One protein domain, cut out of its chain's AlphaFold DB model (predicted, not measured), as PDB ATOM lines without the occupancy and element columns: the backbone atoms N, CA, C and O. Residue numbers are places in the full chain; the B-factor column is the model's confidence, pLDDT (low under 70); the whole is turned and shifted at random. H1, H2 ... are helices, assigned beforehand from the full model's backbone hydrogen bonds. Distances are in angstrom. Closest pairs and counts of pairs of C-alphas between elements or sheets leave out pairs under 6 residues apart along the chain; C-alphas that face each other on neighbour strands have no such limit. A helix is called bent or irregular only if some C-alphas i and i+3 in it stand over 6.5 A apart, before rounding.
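Overview. This is residues 3 to 106 of the 163 residues of the protein "DNA-binding transcriptional activator FeaR" of Shigella sonnei (UniProt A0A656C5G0). A long unnamed stretch, residues 3 to 40, winds in wide loops to one side of a helical hairpin, in which H2 and H3 lie side by side and run opposite ways. The short helix H1 packs on H3 alone, and a short antiparallel pairing ties residues 15 to 16 to residues 58 to 59. The printed part has 104 residues with three named helices, in the order H1, H2, H3, and no named strand; the class is all helix, though 43 residues, under half, are in named elements. It is compact, with a radius of gyration of the C-alphas of 13.9 A and spans of 39 by 38 by 27 A.

Arrangement. H1, residues 41 to 47, and H3, residues 84 to 104, touch, and H3 touches H1 with residues 92 to 99 alone. Their closest C-alphas, those of Tyr 47 and Arg 99, are 7.5 A apart, and they run the same way at a steep tilt of 58 degrees. H2, residues 64 to 78, is apart from H1. H2 and H3 form a helical hairpin: they touch, with the closest C-alphas, those of Ser 69 and Met 94, 5.5 A apart, and run opposite ways at a shallow tilt of 17 degrees. Every O i to N i+4 pair is within hydrogen-bond range in H1 and H2, and 15 of 17 are in H3.

Along the chain. H1 begins at C-alpha 41 (-10.334, -13.279, 27.709). H2 is 21.4 A long from first to last C-alpha. H3, 30.9 A long, ends at C-alpha 104 (-6.757, -14.515, 47.789). H3 is irregular, with C-alphas 97 and 100 7.1 A apart, and has a kink of 34 degrees near residue 98.

Size, cuts and confidence. The two C-alphas farthest apart, those of Glu 5 and Ala 81, are 40.4 A apart. The printed part has no cut. The link from H1 to H2 is long, 16 residues; that from H2 to H3 is tight, 5 residues. The mean pLDDT of the printed part is 88.1, and residues 50 to 51 and 104 to 106 are under 70.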
ATOM      1  N   GLN A   3      -8.434 -30.207  35.125       90.00
ATOM      2  CA  GLN A   3      -7.734 -29.415  34.098       90.00
ATOM      3  C   GLN A   3      -6.282 -29.142  34.534       90.00
ATOM      4  O   GLN A   3      -6.051 -28.820  35.698       90.00
ATOM      5  N   ASP A   4      -5.314 -29.234  33.609       79.06
ATOM      6  CA  ASP A   4      -3.887 -28.940  33.850       79.06
ATOM      7  C   ASP A   4      -3.336 -29.592  35.142       79.06
ATOM      8  O   ASP A   4      -2.788 -28.909  36.009       79.06
ATOM      9  N   GLU A   5      -3.554 -30.904  35.300       83.31
ATOM     10  CA  GLU A   5      -3.177 -31.740  36.464       83.31
ATOM     11  C   GLU A   5      -3.913 -31.443  37.782       83.31
ATOM     12  O   GLU A   5      -3.724 -32.145  38.779       83.31
ATOM     13  N   ARG A   6      -4.793 -30.440  37.820       83.94
ATOM     14  CA  ARG A   6      -5.612 -30.152  38.999       83.94
ATOM     15  C   ARG A   6      -6.910 -30.920  38.937       83.94
ATOM     16  O   ARG A   6      -7.679 -30.759  37.992       83.94
ATOM     17  N   GLN A   7      -7.191 -31.670  39.995       89.50
ATOM     18  CA  GLN A   7      -8.490 -32.283  40.220       89.50
ATOM     19  C   GLN A   7      -9.211 -31.578  41.364       89.50
ATOM     20  O   GLN A   7      -8.659 -31.373  42.444       89.50
ATOM     21  N   VAL A   8     -10.476 -31.240  41.135       91.12
ATOM     22  CA  VAL A   8     -11.312 -30.562  42.118       91.12
ATOM     23  C   VAL A   8     -12.710 -31.166  42.173       91.12
ATOM     24  O   VAL A   8     -13.322 -31.486  41.145       91.12
ATOM     25  N   GLN A   9     -13.218 -31.337  43.392       92.31
ATOM     26  CA  GLN A   9     -14.604 -31.714  43.649       92.31
ATOM     27  C   GLN A   9     -15.425 -30.452  43.903       92.31
ATOM     28  O   GLN A   9     -15.059 -29.638  44.747       92.31
ATOM     29  N   ILE A  10     -16.521 -30.306  43.165       92.50
ATOM     30  CA  ILE A  10     -17.396 -29.131  43.177       92.50
ATOM     31  C   ILE A  10     -18.773 -29.592  43.644       92.50
ATOM     32  O   ILE A  10     -19.294 -30.581  43.127       92.50
ATOM     33  N   GLY A  11     -19.317 -28.905  44.643       93.12
ATOM     34  CA  GLY A  11     -20.661 -29.103  45.164       93.12
ATOM     35  C   GLY A  11     -21.669 -28.103  44.597       93.12
ATOM     36  O   GLY A  11     -21.356 -27.241  43.775       93.12
ATOM     37  N   ALA A  12     -22.917 -28.219  45.049       92.38
ATOM     38  CA  ALA A  12     -23.958 -27.262  44.702       92.38
ATOM     39  C   ALA A  12     -23.620 -25.869  45.254       92.38
ATOM     40  O   ALA A  12     -23.297 -25.726  46.429       92.38
ATOM     41  N   GLY A  13     -23.721 -24.846  44.406       93.00
ATOM     42  CA  GLY A  13     -23.403 -23.467  44.783       93.00
ATOM     43  C   GLY A  13     -21.909 -23.135  44.767       93.00
ATOM     44  O   GLY A  13     -21.551 -21.974  44.929       93.00
ATOM     45  N   ASP A  14     -21.023 -24.092  44.521       94.94
ATOM     46  CA  ASP A  14     -19.623 -23.757  44.284       94.94
ATOM     47  C   ASP A  14     -19.451 -23.130  42.892       94.94
ATOM     48  O   ASP A  14     -20.213 -23.397  41.958       94.94
ATOM     49  N   ILE A  15     -18.418 -22.303  42.741       94.50
ATOM     50  CA  ILE A  15     -18.008 -21.732  41.453       94.50
ATOM     51  C   ILE A  15     -16.612 -22.243  41.111       94.50
ATOM     52  O   ILE A  15     -15.771 -22.443  41.985       94.50
ATOM     53  N   THR A  16     -16.338 -22.434  39.823       93.19
ATOM     54  CA  THR A  16     -14.992 -22.731  39.336       93.19
ATOM     55  C   THR A  16     -14.704 -21.967  38.055       93.19
ATOM     56  O   THR A  16     -15.619 -21.644  37.297       93.19
ATOM     57  N   LEU A  17     -13.425 -21.688  37.820       91.94
ATOM     58  CA  LEU A  17     -12.950 -21.113  36.571       91.94
ATOM     59  C   LEU A  17     -12.258 -22.193  35.738       91.94
ATOM     60  O   LEU A  17     -11.449 -22.960  36.259       91.94
ATOM     61  N   LEU A  18     -12.562 -22.224  34.445       91.81
ATOM     62  CA  LEU A  18     -11.945 -23.115  33.466       91.81
ATOM     63  C   LEU A  18     -11.363 -22.294  32.318       91.81
ATOM     64  O   LEU A  18     -12.023 -21.388  31.806       91.81
ATOM     65  N   ASP A  19     -10.162 -22.650  31.868       90.25
ATOM     66  CA  ASP A  19      -9.642 -22.161  30.593       90.25
ATOM     67  C   ASP A  19     -10.247 -23.007  29.469       90.25
ATOM     68  O   ASP A  19      -9.831 -24.141  29.237       90.25
ATOM     69  N   ALA A  20     -11.240 -22.461  28.767       89.69
ATOM     70  CA  ALA A  20     -11.929 -23.159  27.681       89.69
ATOM     71  C   ALA A  20     -11.033 -23.452  26.458       89.69
ATOM     72  O   ALA A  20     -11.425 -24.229  25.590       89.69
ATOM     73  N   SER A  21      -9.840 -22.850  26.370       89.00
ATOM     74  CA  SER A  21      -8.867 -23.148  25.308       89.00
ATOM     75  C   SER A  21      -8.037 -24.407  25.576       89.00
ATOM     76  O   SER A  21      -7.263 -24.827  24.716       89.00
ATOM     77  N   ARG A  22      -8.193 -25.018  26.756       88.75
ATOM     78  CA  ARG A  22      -7.445 -26.197  27.191       88.75
ATOM     79  C   ARG A  22      -8.381 -27.383  27.417       88.75
ATOM     80  O   ARG A  22      -9.530 -27.183  27.816       88.75
ATOM     81  N   PRO A  23      -7.903 -28.624  27.225       90.06
ATOM     82  CA  PRO A  23      -8.668 -29.807  27.597       90.06
ATOM     83  C   PRO A  23      -9.105 -29.756  29.068       90.06
ATOM     84  O   PRO A  23      -8.339 -29.353  29.943       90.06
ATOM     85  N   CYS A  24     -10.337 -30.176  29.340       92.12
ATOM     86  CA  CYS A  24     -10.836 -30.387  30.694       92.12
ATOM     87  C   CYS A  24     -11.757 -31.608  30.733       92.12
ATOM     88  O   CYS A  24     -12.396 -31.947  29.734       92.12
ATOM     89  N   SER A  25     -11.831 -32.249  31.899       91.81
ATOM     90  CA  SER A  25     -12.697 -33.403  32.139       91.81
ATOM     91  C   SER A  25     -13.686 -33.101  33.260       91.81
ATOM     92  O   SER A  25     -13.316 -32.726  34.378       91.81
ATOM     93  N   LEU A  26     -14.973 -33.284  32.975       90.38
ATOM     94  CA  LEU A  26     -16.070 -33.104  33.922       90.38
ATOM     95  C   LEU A  26     -16.696 -34.467  34.213       90.38
ATOM     96  O   LEU A  26     -17.076 -35.193  33.300       90.38
ATOM     97  N   TYR A  27     -16.796 -34.800  35.498       91.25
ATOM     98  CA  TYR A  27     -17.370 -36.055  35.970       91.25
ATOM     99  C   TYR A  27     -18.465 -35.729  36.977       91.25
ATOM    100  O   TYR A  27     -18.211 -34.999  37.939       91.25
ATOM    101  N   TRP A  28     -19.657 -36.282  36.763       89.69
ATOM    102  CA  TRP A  28     -20.805 -36.115  37.650       89.69
ATOM    103  C   TRP A  28     -21.087 -37.429  38.368       89.69
ATOM    104  O   TRP A  28     -21.210 -38.472  37.730       89.69
ATOM    105  N   GLN A  29     -21.167 -37.374  39.697       85.06
ATOM    106  CA  GLN A  29     -21.512 -38.535  40.526       85.06
ATOM    107  C   GLN A  29     -23.032 -38.705  40.655       85.06
ATOM    108  O   GLN A  29     -23.523 -39.822  40.785       85.06
ATOM    109  N   GLU A  30     -23.770 -37.598  40.569       87.19
ATOM    110  CA  GLU A  30     -25.221 -37.529  40.731       87.19
ATOM    111  C   GLU A  30     -25.851 -36.642  39.647       87.19
ATOM    112  O   GLU A  30     -25.159 -35.906  38.933       87.19
ATOM    113  N   SER A  31     -27.185 -36.672  39.547       87.94
ATOM    114  CA  SER A  31     -27.936 -35.775  38.664       87.94
ATOM    115  C   SER A  31     -27.648 -34.318  39.024       87.94
ATOM    116  O   SER A  31     -28.043 -33.845  40.086       87.94
ATOM    117  N   SER A  32     -27.000 -33.597  38.113       87.44
ATOM    118  CA  SER A  32     -26.485 -32.253  38.366       87.44
ATOM    119  C   SER A  32     -26.989 -31.254  37.326       87.44
ATOM    120  O   SER A  32     -27.126 -31.584  36.149       87.44
ATOM    121  N   LYS A  33     -27.232 -30.011  37.755       88.44
ATOM    122  CA  LYS A  33     -27.466 -28.860  36.872       88.44
ATOM    123  C   LYS A  33     -26.310 -27.886  37.034       88.44
ATOM    124  O   LYS A  33     -25.960 -27.541  38.158       88.44
ATOM    125  N   GLN A  34     -25.745 -27.445  35.918       89.94
ATOM    126  CA  GLN A  34     -24.655 -26.476  35.898       89.94
ATOM    127  C   GLN A  34     -25.008 -25.300  34.997       89.94
ATOM    128  O   GLN A  34     -25.723 -25.461  34.006       89.94
ATOM    129  N   ILE A  35     -24.478 -24.133  35.343       90.38
ATOM    130  CA  ILE A  35     -24.528 -22.930  34.519       90.38
ATOM    131  C   ILE A  35     -23.085 -22.585  34.174       90.38
ATOM    132  O   ILE A  35     -22.257 -22.427  35.069       90.38
ATOM    133  N   SER A  36     -22.797 -22.477  32.880       91.19
ATOM    134  CA  SER A  36     -21.479 -22.089  32.384       91.19
ATOM    135  C   SER A  36     -21.550 -20.674  31.838       91.19
ATOM    136  O   SER A  36     -22.301 -20.404  30.903       91.19
ATOM    137  N   LEU A  37     -20.753 -19.779  32.414       90.25
ATOM    138  CA  LEU A  37     -20.600 -18.411  31.935       90.25
ATOM    139  C   LEU A  37     -19.325 -18.314  31.103       90.25
ATOM    140  O   LEU A  37     -18.236 -18.621  31.588       90.25
ATOM    141  N   LEU A  38     -19.465 -17.892  29.850       90.19
ATOM    142  CA  LEU A  38     -18.324 -17.658  28.974       90.19
ATOM    143  C   LEU A  38     -17.797 -16.248  29.209       90.19
ATOM    144  O   LEU A  38     -18.497 -15.264  28.987       90.19
ATOM    145  N   LEU A  39     -16.551 -16.166  29.665       88.38
ATOM    146  CA  LEU A  39     -15.872 -14.906  29.925       88.38
ATOM    147  C   LEU A  39     -14.958 -14.550  28.748       88.38
ATOM    148  O   LEU A  39     -14.083 -15.351  28.403       88.38
ATOM    149  N   PRO A  40     -15.097 -13.350  28.154       88.12
ATOM    150  CA  PRO A  40     -14.112 -12.843  27.214       88.12
ATOM    151  C   PRO A  40     -12.733 -12.776  27.872       88.12
ATOM    152  O   PRO A  40     -12.576 -12.264  28.981       88.12
ATOM    153  N   ARG A  41     -11.705 -13.269  27.179       86.38
ATOM    154  CA  ARG A  41     -10.334 -13.279  27.709       86.38
ATOM    155  C   ARG A  41      -9.811 -11.871  27.999       86.38
ATOM    156  O   ARG A  41      -9.145 -11.671  29.008       86.38
ATOM    157  N   THR A  42     -10.197 -10.905  27.167       86.75
ATOM    158  CA  THR A  42      -9.895  -9.475  27.337       86.75
ATOM    159  C   THR A  42     -10.388  -8.935  28.677       86.75
ATOM    160  O   THR A  42      -9.695  -8.155  29.326       86.75
ATOM    161  N   LEU A  43     -11.552  -9.400  29.136       86.50
ATOM    162  CA  LEU A  43     -12.111  -9.020  30.426       86.50
ATOM    163  C   LEU A  43     -11.240  -9.549  31.573       86.50
ATOM    164  O   LEU A  43     -10.899  -8.809  32.492       86.50
ATOM    165  N   LEU A  44     -10.818 -10.815  31.507       84.06
ATOM    166  CA  LEU A  44      -9.903 -11.377  32.504       84.06
ATOM    167  C   LEU A  44      -8.552 -10.651  32.514       84.06
ATOM    168  O   LEU A  44      -8.035 -10.345  33.582       84.06
ATOM    169  N   GLU A  45      -7.999 -10.318  31.352       84.81
ATOM    170  CA  GLU A  45      -6.736  -9.574  31.251       84.81
ATOM    171  C   GLU A  45      -6.845  -8.168  31.863       84.81
ATOM    172  O   GLU A  45      -5.926  -7.725  32.550       84.81
ATOM    173  N   GLN A  46      -7.993  -7.500  31.723       85.75
ATOM    174  CA  GLN A  46      -8.242  -6.195  32.342       85.75
ATOM    175  C   GLN A  46      -8.300  -6.262  33.877       85.75
ATOM    176  O   GLN A  46      -7.743  -5.401  34.563       85.75
ATOM    177  N   TYR A  47      -8.983  -7.262  34.441       82.19
ATOM    178  CA  TYR A  47      -9.123  -7.393  35.898       82.19
ATOM    179  C   TYR A  47      -7.907  -8.043  36.568       82.19
ATOM    180  O   TYR A  47      -7.691  -7.847  37.772       82.19
ATOM    181  N   PHE A  48      -7.106  -8.781  35.800       81.75
ATOM    182  CA  PHE A  48      -5.944  -9.512  36.281       81.75
ATOM    183  C   PHE A  48      -4.691  -9.305  35.389       81.75
ATOM    184  O   PHE A  48      -4.122 -10.265  34.866       81.75
ATOM    185  N   PRO A  49      -4.203  -8.057  35.232       73.12
ATOM    186  CA  PRO A  49      -3.184  -7.706  34.231       73.12
ATOM    187  C   PRO A  49      -1.804  -8.325  34.480       73.12
ATOM    188  O   PRO A  49      -1.014  -8.480  33.555       73.12
ATOM    189  N   HIS A  50      -1.497  -8.683  35.725       69.94
ATOM    190  CA  HIS A  50      -0.184  -9.209  36.111       69.94
ATOM    191  C   HIS A  50      -0.223 -10.688  36.498       69.94
ATOM    192  O   HIS A  50       0.775 -11.223  36.979       69.94
ATOM    193  N   GLN A  51      -1.384 -11.338  36.373       69.44
ATOM    194  CA  GLN A  51      -1.618 -12.617  37.028       69.44
ATOM    195  C   GLN A  51      -2.844 -13.323  36.477       69.44
ATOM    196  O   GLN A  51      -3.951 -12.855  36.665       69.44
ATOM    197  N   LYS A  52      -2.700 -14.488  35.856       75.81
ATOM    198  CA  LYS A  52      -3.893 -15.234  35.440       75.81
ATOM    199  C   LYS A  52      -4.523 -15.926  36.652       75.81
ATOM    200  O   LYS A  52      -3.781 -16.521  37.432       75.81
ATOM    201  N   PRO A  53      -5.855 -15.877  36.816       79.94
ATOM    202  CA  PRO A  53      -6.523 -16.649  37.856       79.94
ATOM    203  C   PRO A  53      -6.261 -18.145  37.653       79.94
ATOM    204  O   PRO A  53      -6.197 -18.633  36.520       79.94
ATOM    205  N   VAL A  54      -6.114 -18.874  38.756       82.88
ATOM    206  CA  VAL A  54      -5.900 -20.320  38.708       82.88
ATOM    207  C   VAL A  54      -7.190 -21.003  38.255       82.88
ATOM    208  O   VAL A  54      -8.273 -20.734  38.776       82.88
ATOM    209  N   CYS A  55      -7.073 -21.874  37.254       88.31
ATOM    210  CA  CYS A  55      -8.189 -22.670  36.755       88.31
ATOM    211  C   CYS A  55      -8.316 -23.991  37.527       88.31
ATOM    212  O   CYS A  55      -7.363 -24.456  38.152       88.31
ATOM    213  N   ALA A  56      -9.504 -24.593  37.469       89.69
ATOM    214  CA  ALA A  56      -9.878 -25.795  38.209       89.69
ATOM    215  C   ALA A  56      -9.695 -25.689  39.733       89.69
ATOM    216  O   ALA A  56      -9.354 -26.661  40.406       89.69
ATOM    217  N   GLU A  57      -9.998 -24.514  40.287       89.06
ATOM    218  CA  GLU A  57     -10.150 -24.313  41.727       89.06
ATOM    219  C   GLU A  57     -11.616 -24.164  42.128       89.06
ATOM    220  O   GLU A  57     -12.438 -23.632  41.379       89.06
ATOM    221  N   ARG A  58     -11.941 -24.631  43.336       92.44
ATOM    222  CA  ARG A  58     -13.276 -24.508  43.923       92.44
ATOM    223  C   ARG A  58     -13.371 -23.224  44.722       92.44
ATOM    224  O   ARG A  58     -12.697 -23.082  45.744       92.44
ATOM    225  N   LEU A  59     -14.250 -22.329  44.303       93.19
ATOM    226  CA  LEU A  59     -14.721 -21.220  45.114       93.19
ATOM    227  C   LEU A  59     -15.928 -21.710  45.908       93.19
ATOM    228  O   LEU A  59     -16.935 -22.096  45.323       93.19
ATOM    229  N   ASP A  60     -15.770 -21.732  47.228       93.38
ATOM    230  CA  ASP A  60     -16.743 -22.314  48.146       93.38
ATOM    231  C   ASP A  60     -18.036 -21.484  48.191       93.38
ATOM    232  O   ASP A  60     -17.972 -20.251  48.282       93.38
ATOM    233  N   ALA A  61     -19.185 -22.155  48.131       95.50
ATOM    234  CA  ALA A  61     -20.515 -21.550  48.165       95.50
ATOM    235  C   ALA A  61     -20.745 -20.636  49.382       95.50
ATOM    236  O   ALA A  61     -21.517 -19.678  49.300       95.50
ATOM    237  N   ASP A  62     -20.056 -20.895  50.496       94.19
ATOM    238  CA  ASP A  62     -20.193 -20.124  51.735       94.19
ATOM    239  C   ASP A  62     -19.422 -18.794  51.719       94.19
ATOM    240  O   ASP A  62     -19.583 -17.957  52.612       94.19
ATOM    241  N   LEU A  63     -18.590 -18.550  50.701       93.81
ATOM    242  CA  LEU A  63     -17.838 -17.303  50.598       93.81
ATOM    243  C   LEU A  63     -18.784 -16.138  50.260       93.81
ATOM    244  O   LEU A  63     -19.520 -16.219  49.273       93.81
ATOM    245  N   PRO A  64     -18.721 -14.999  50.983       94.19
ATOM    246  CA  PRO A  64     -19.665 -13.896  50.786       94.19
ATOM    247  C   PRO A  64     -19.740 -13.396  49.341       94.19
ATOM    248  O   PRO A  64     -20.817 -13.095  48.832       94.19
ATOM    249  N   MET A  65     -18.596 -13.330  48.658       94.62
ATOM    250  CA  MET A  65     -18.547 -12.892  47.262       94.62
ATOM    251  C   MET A  65     -19.148 -13.923  46.304       94.62
ATOM    252  O   MET A  65     -19.799 -13.530  45.344       94.62
ATOM    253  N   VAL A  66     -19.008 -15.221  46.588       95.19
ATOM    254  CA  VAL A  66     -19.645 -16.291  45.804       95.19
ATOM    255  C   VAL A  66     -21.164 -16.214  45.956       95.19
ATOM    256  O   VAL A  66     -21.883 -16.235  44.960       95.19
ATOM    257  N   GLN A  67     -21.665 -16.001  47.176       95.44
ATOM    258  CA  GLN A  67     -23.099 -15.817  47.429       95.44
ATOM    259  C   GLN A  67     -23.677 -14.589  46.713       95.44
ATOM    260  O   GLN A  67     -24.781 -14.658  46.169       95.44
ATOM    261  N   LEU A  68     -22.952 -13.464  46.690       95.81
ATOM    262  CA  LEU A  68     -23.373 -12.276  45.941       95.81
ATOM    263  C   LEU A  68     -23.393 -12.532  44.431       95.81
ATOM    264  O   LEU A  68     -24.357 -12.149  43.769       95.81
ATOM    265  N   SER A  69     -22.378 -13.215  43.897       95.44
ATOM    266  CA  SER A  69     -22.336 -13.604  42.485       95.44
ATOM    267  C   SER A  69     -23.499 -14.521  42.101       95.44
ATOM    268  O   SER A  69     -24.073 -14.331  41.034       95.44
ATOM    269  N   HIS A  70     -23.909 -15.450  42.974       93.88
ATOM    270  CA  HIS A  70     -25.099 -16.281  42.744       93.88
ATOM    271  C   HIS A  70     -26.375 -15.467  42.621       93.88
ATOM    272  O   HIS A  70     -27.153 -15.704  41.704       93.88
ATOM    273  N   ARG A  71     -26.593 -14.500  43.519       94.06
ATOM    274  CA  ARG A  71     -27.790 -13.648  43.460       94.06
ATOM    275  C   ARG A  71     -27.822 -12.845  42.170       94.06
ATOM    276  O   ARG A  71     -28.845 -12.822  41.504       94.06
ATOM    277  N   LEU A  72     -26.691 -12.247  41.792       94.12
ATOM    278  CA  LEU A  72     -26.582 -11.521  40.530       94.12
ATOM    279  C   LEU A  72     -26.892 -12.434  39.334       94.12
ATOM    280  O   LEU A  72     -27.708 -12.073  38.496       94.12
ATOM    281  N   LEU A  73     -26.309 -13.635  39.294       92.00
ATOM    282  CA  LEU A  73     -26.556 -14.609  38.232       92.00
ATOM    283  C   LEU A  73     -28.029 -15.033  38.159       92.00
ATOM    284  O   LEU A  73     -28.595 -15.102  37.072       92.00
ATOM    285  N   GLN A  74     -28.654 -15.307  39.304       91.38
ATOM    286  CA  GLN A  74     -30.064 -15.692  39.379       91.38
ATOM    287  C   GLN A  74     -30.981 -14.578  38.870       91.38
ATOM    288  O   GLN A  74     -31.854 -14.846  38.047       91.38
ATOM    289  N   GLU A  75     -30.761 -13.339  39.310       91.50
ATOM    290  CA  GLU A  75     -31.524 -12.182  38.830       91.50
ATOM    291  C   GLU A  75     -31.334 -11.977  37.322       91.50
ATOM    292  O   GLU A  75     -32.309 -11.772  36.600       91.50
ATOM    293  N   SER A  76     -30.104 -12.120  36.816       90.44
ATOM    294  CA  SER A  76     -29.835 -12.013  35.382       90.44
ATOM    295  C   SER A  76     -30.514 -13.115  34.567       90.44
ATOM    296  O   SER A  76     -31.084 -12.837  33.518       90.44
ATOM    297  N   MET A  77     -30.506 -14.362  35.042       87.19
ATOM    298  CA  MET A  77     -31.146 -15.483  34.343       87.19
ATOM    299  C   MET A  77     -32.673 -15.418  34.361       87.19
ATOM    300  O   MET A  77     -33.319 -15.871  33.417       87.19
ATOM    301  N   ASN A  78     -33.256 -14.873  35.429       89.06
ATOM    302  CA  ASN A  78     -34.703 -14.728  35.563       89.06
ATOM    303  C   ASN A  78     -35.258 -13.538  34.772       89.06
ATOM    304  O   ASN A  78     -36.477 -13.396  34.666       89.06
ATOM    305  N   ASN A  79     -34.387 -12.700  34.203       87.06
ATOM    306  CA  ASN A  79     -34.775 -11.544  33.415       87.06
ATOM    307  C   ASN A  79     -34.446 -11.750  31.922       87.06
ATOM    308  O   ASN A  79     -33.388 -11.334  31.451       87.06
ATOM    309  N   PRO A  80     -35.363 -12.344  31.134       79.44
ATOM    310  CA  PRO A  80     -35.142 -12.574  29.705       79.44
ATOM    311  C   PRO A  80     -35.138 -11.282  28.871       79.44
ATOM    312  O   PRO A  80     -34.897 -11.346  27.669       79.44
ATOM    313  N   ALA A  81     -35.444 -10.129  29.474       90.06
ATOM    314  CA  ALA A  81     -35.511  -8.839  28.796       90.06
ATOM    315  C   ALA A  81     -34.197  -8.044  28.860       90.06
ATOM    316  O   ALA A  81     -34.161  -6.924  28.349       90.06
ATOM    317  N   LEU A  82     -33.139  -8.591  29.474       88.50
ATOM    318  CA  LEU A  82     -31.837  -7.931  29.496       88.50
ATOM    319  C   LEU A  82     -31.326  -7.716  28.074       88.50
ATOM    320  O   LEU A  82     -31.223  -8.645  27.270       88.50
ATOM    321  N   SER A  83     -30.968  -6.474  27.786       92.88
ATOM    322  CA  SER A  83     -30.224  -6.131  26.585       92.88
ATOM    323  C   SER A  83     -28.810  -6.721  26.624       92.88
ATOM    324  O   SER A  83     -28.313  -7.185  27.656       92.88
ATOM    325  N   GLU A  84     -28.135  -6.693  25.477       88.94
ATOM    326  CA  GLU A  84     -26.749  -7.152  25.354       88.94
ATOM    327  C   GLU A  84     -25.807  -6.378  26.291       88.94
ATOM    328  O   GLU A  84     -24.998  -6.981  26.993       88.94
ATOM    329  N   THR A  85     -25.977  -5.056  26.387       91.00
ATOM    330  CA  THR A  85     -25.159  -4.192  27.249       91.00
ATOM    331  C   THR A  85     -25.398  -4.453  28.735       91.00
ATOM    332  O   THR A  85     -24.455  -4.437  29.524       91.00
ATOM    333  N   GLU A  86     -26.639  -4.728  29.141       91.56
ATOM    334  CA  GLU A  86     -26.956  -5.088  30.528       91.56
ATOM    335  C   GLU A  86     -26.421  -6.479  30.886       91.56
ATOM    336  O   GLU A  86     -25.917  -6.682  31.992       91.56
ATOM    337  N   SER A  87     -26.473  -7.424  29.944       89.06
ATOM    338  CA  SER A  87     -25.890  -8.761  30.103       89.06
ATOM    339  C   SER A  87     -24.369  -8.695  30.242       89.06
ATOM    340  O   SER A  87     -23.791  -9.355  31.109       89.06
ATOM    341  N   GLU A  88     -23.712  -7.856  29.439       89.12
ATOM    342  CA  GLU A  88     -22.281  -7.595  29.561       89.12
ATOM    343  C   GLU A  88     -21.953  -6.952  30.913       89.12
ATOM    344  O   GLU A  88     -21.073  -7.437  31.623       89.12
ATOM    345  N   ALA A  89     -22.697  -5.926  31.332       90.88
ATOM    346  CA  ALA A  89     -22.498  -5.282  32.629       90.88
ATOM    347  C   ALA A  89     -22.668  -6.265  33.801       90.88
ATOM    348  O   ALA A  89     -21.877  -6.240  34.748       90.88
ATOM    349  N   ALA A  90     -23.646  -7.173  33.731       91.75
ATOM    350  CA  ALA A  90     -23.825  -8.233  34.720       91.75
ATOM    351  C   ALA A  90     -22.618  -9.185  34.755       91.75
ATOM    352  O   ALA A  90     -22.127  -9.527  35.834       91.75
ATOM    353  N   LEU A  91     -22.082  -9.563  33.592       90.50
ATOM    354  CA  LEU A  91     -20.877 -10.384  33.491       90.50
ATOM    355  C   LEU A  91     -19.650  -9.682  34.091       90.50
ATOM    356  O   LEU A  91     -18.922 -10.281  34.886       90.50
ATOM    357  N   GLN A  92     -19.451  -8.401  33.781       91.88
ATOM    358  CA  GLN A  92     -18.377  -7.581  34.350       91.88
ATOM    359  C   GLN A  92     -18.510  -7.457  35.876       91.88
ATOM    360  O   GLN A  92     -17.528  -7.612  36.607       91.88
ATOM    361  N   ALA A  93     -19.729  -7.248  36.377       92.88
ATOM    362  CA  ALA A  93     -20.012  -7.199  37.805       92.88
ATOM    363  C   ALA A  93     -19.724  -8.544  38.495       92.88
ATOM    364  O   ALA A  93     -19.117  -8.551  39.566       92.88
ATOM    365  N   MET A  94     -20.062  -9.679  37.872       92.25
ATOM    366  CA  MET A  94     -19.707 -11.006  38.391       92.25
ATOM    367  C   MET A  94     -18.190 -11.186  38.516       92.25
ATOM    368  O   MET A  94     -17.719 -11.627  39.566       92.25
ATOM    369  N   VAL A  95     -17.412 -10.804  37.497       90.88
ATOM    370  CA  VAL A  95     -15.939 -10.860  37.559       90.88
ATOM    371  C   VAL A  95     -15.404  -9.954  38.665       90.88
ATOM    372  O   VAL A  95     -14.543 -10.372  39.439       90.88
ATOM    373  N   CYS A  96     -15.939  -8.737  38.784       91.12
ATOM    374  CA  CYS A  96     -15.559  -7.787  39.826       91.12
ATOM    375  C   CYS A  96     -15.810  -8.349  41.237       91.12
ATOM    376  O   CYS A  96     -14.930  -8.264  42.096       91.12
ATOM    377  N   LEU A  97     -16.966  -8.985  41.459       92.69
ATOM    378  CA  LEU A  97     -17.328  -9.627  42.727       92.69
ATOM    379  C   LEU A  97     -16.419 -10.812  43.062       92.69
ATOM    380  O   LEU A  97     -15.971 -10.933  44.199       92.69
ATOM    381  N   LEU A  98     -16.108 -11.671  42.089       91.00
ATOM    382  CA  LEU A  98     -15.275 -12.860  42.312       91.00
ATOM    383  C   LEU A  98     -13.781 -12.540  42.408       91.00
ATOM    384  O   LEU A  98     -13.013 -13.337  42.955       91.00
ATOM    385  N   ARG A  99     -13.359 -11.364  41.928       88.94
ATOM    386  CA  ARG A  99     -11.961 -10.926  41.895       88.94
ATOM    387  C   ARG A  99     -11.216 -11.143  43.217       88.94
ATOM    388  O   ARG A  99     -10.134 -11.725  43.154       88.94
ATOM    389  N   PRO A 100     -11.721 -10.740  44.401       86.12
ATOM    390  CA  PRO A 100     -10.987 -10.898  45.655       86.12
ATOM    391  C   PRO A 100     -10.739 -12.364  46.007       86.12
ATOM    392  O   PRO A 100      -9.682 -12.696  46.531       86.12
ATOM    393  N   VAL A 101     -11.688 -13.245  45.685       86.69
ATOM    394  CA  VAL A 101     -11.600 -14.679  45.992       86.69
ATOM    395  C   VAL A 101     -10.631 -15.383  45.048       86.69
ATOM    396  O   VAL A 101      -9.842 -16.218  45.483       86.69
ATOM    397  N   LEU A 102     -10.644 -14.974  43.778       84.94
ATOM    398  CA  LEU A 102      -9.701 -15.423  42.755       84.94
ATOM    399  C   LEU A 102      -8.265 -14.933  43.030       84.94
ATOM    400  O   LEU A 102      -7.318 -15.613  42.659       84.94
ATOM    401  N   HIS A 103      -8.089 -13.785  43.702       75.06
ATOM    402  CA  HIS A 103      -6.768 -13.276  44.112       75.06
ATOM    403  C   HIS A 103      -6.270 -13.857  45.449       75.06
ATOM    404  O   HIS A 103      -5.069 -14.049  45.613       75.06
ATOM    405  N   GLN A 104      -7.149 -14.091  46.432       61.19
ATOM    406  CA  GLN A 104      -6.757 -14.515  47.789       61.19
ATOM    407  C   GLN A 104      -6.231 -15.950  47.866       61.19
ATOM    408  O   GLN A 104      -5.497 -16.269  48.799       61.19
ATOM    409  N   ARG A 105      -6.636 -16.821  46.935       58.00
ATOM    410  CA  ARG A 105      -6.272 -18.245  46.953       58.00
ATOM    411  C   ARG A 105      -5.013 -18.594  46.191       58.00
ATOM    412  O   ARG A 105      -4.518 -19.710  46.329       58.00
ATOM    413  N   GLU A 106      -4.398 -17.612  45.547       52.50
ATOM    414  CA  GLU A 106      -2.960 -17.699  45.442       52.50
ATOM    415  C   GLU A 106      -2.382 -17.701  46.851       52.50
ATOM    416  O   GLU A 106      -2.377 -16.679  47.543       52.50
TER     417      GLU A 106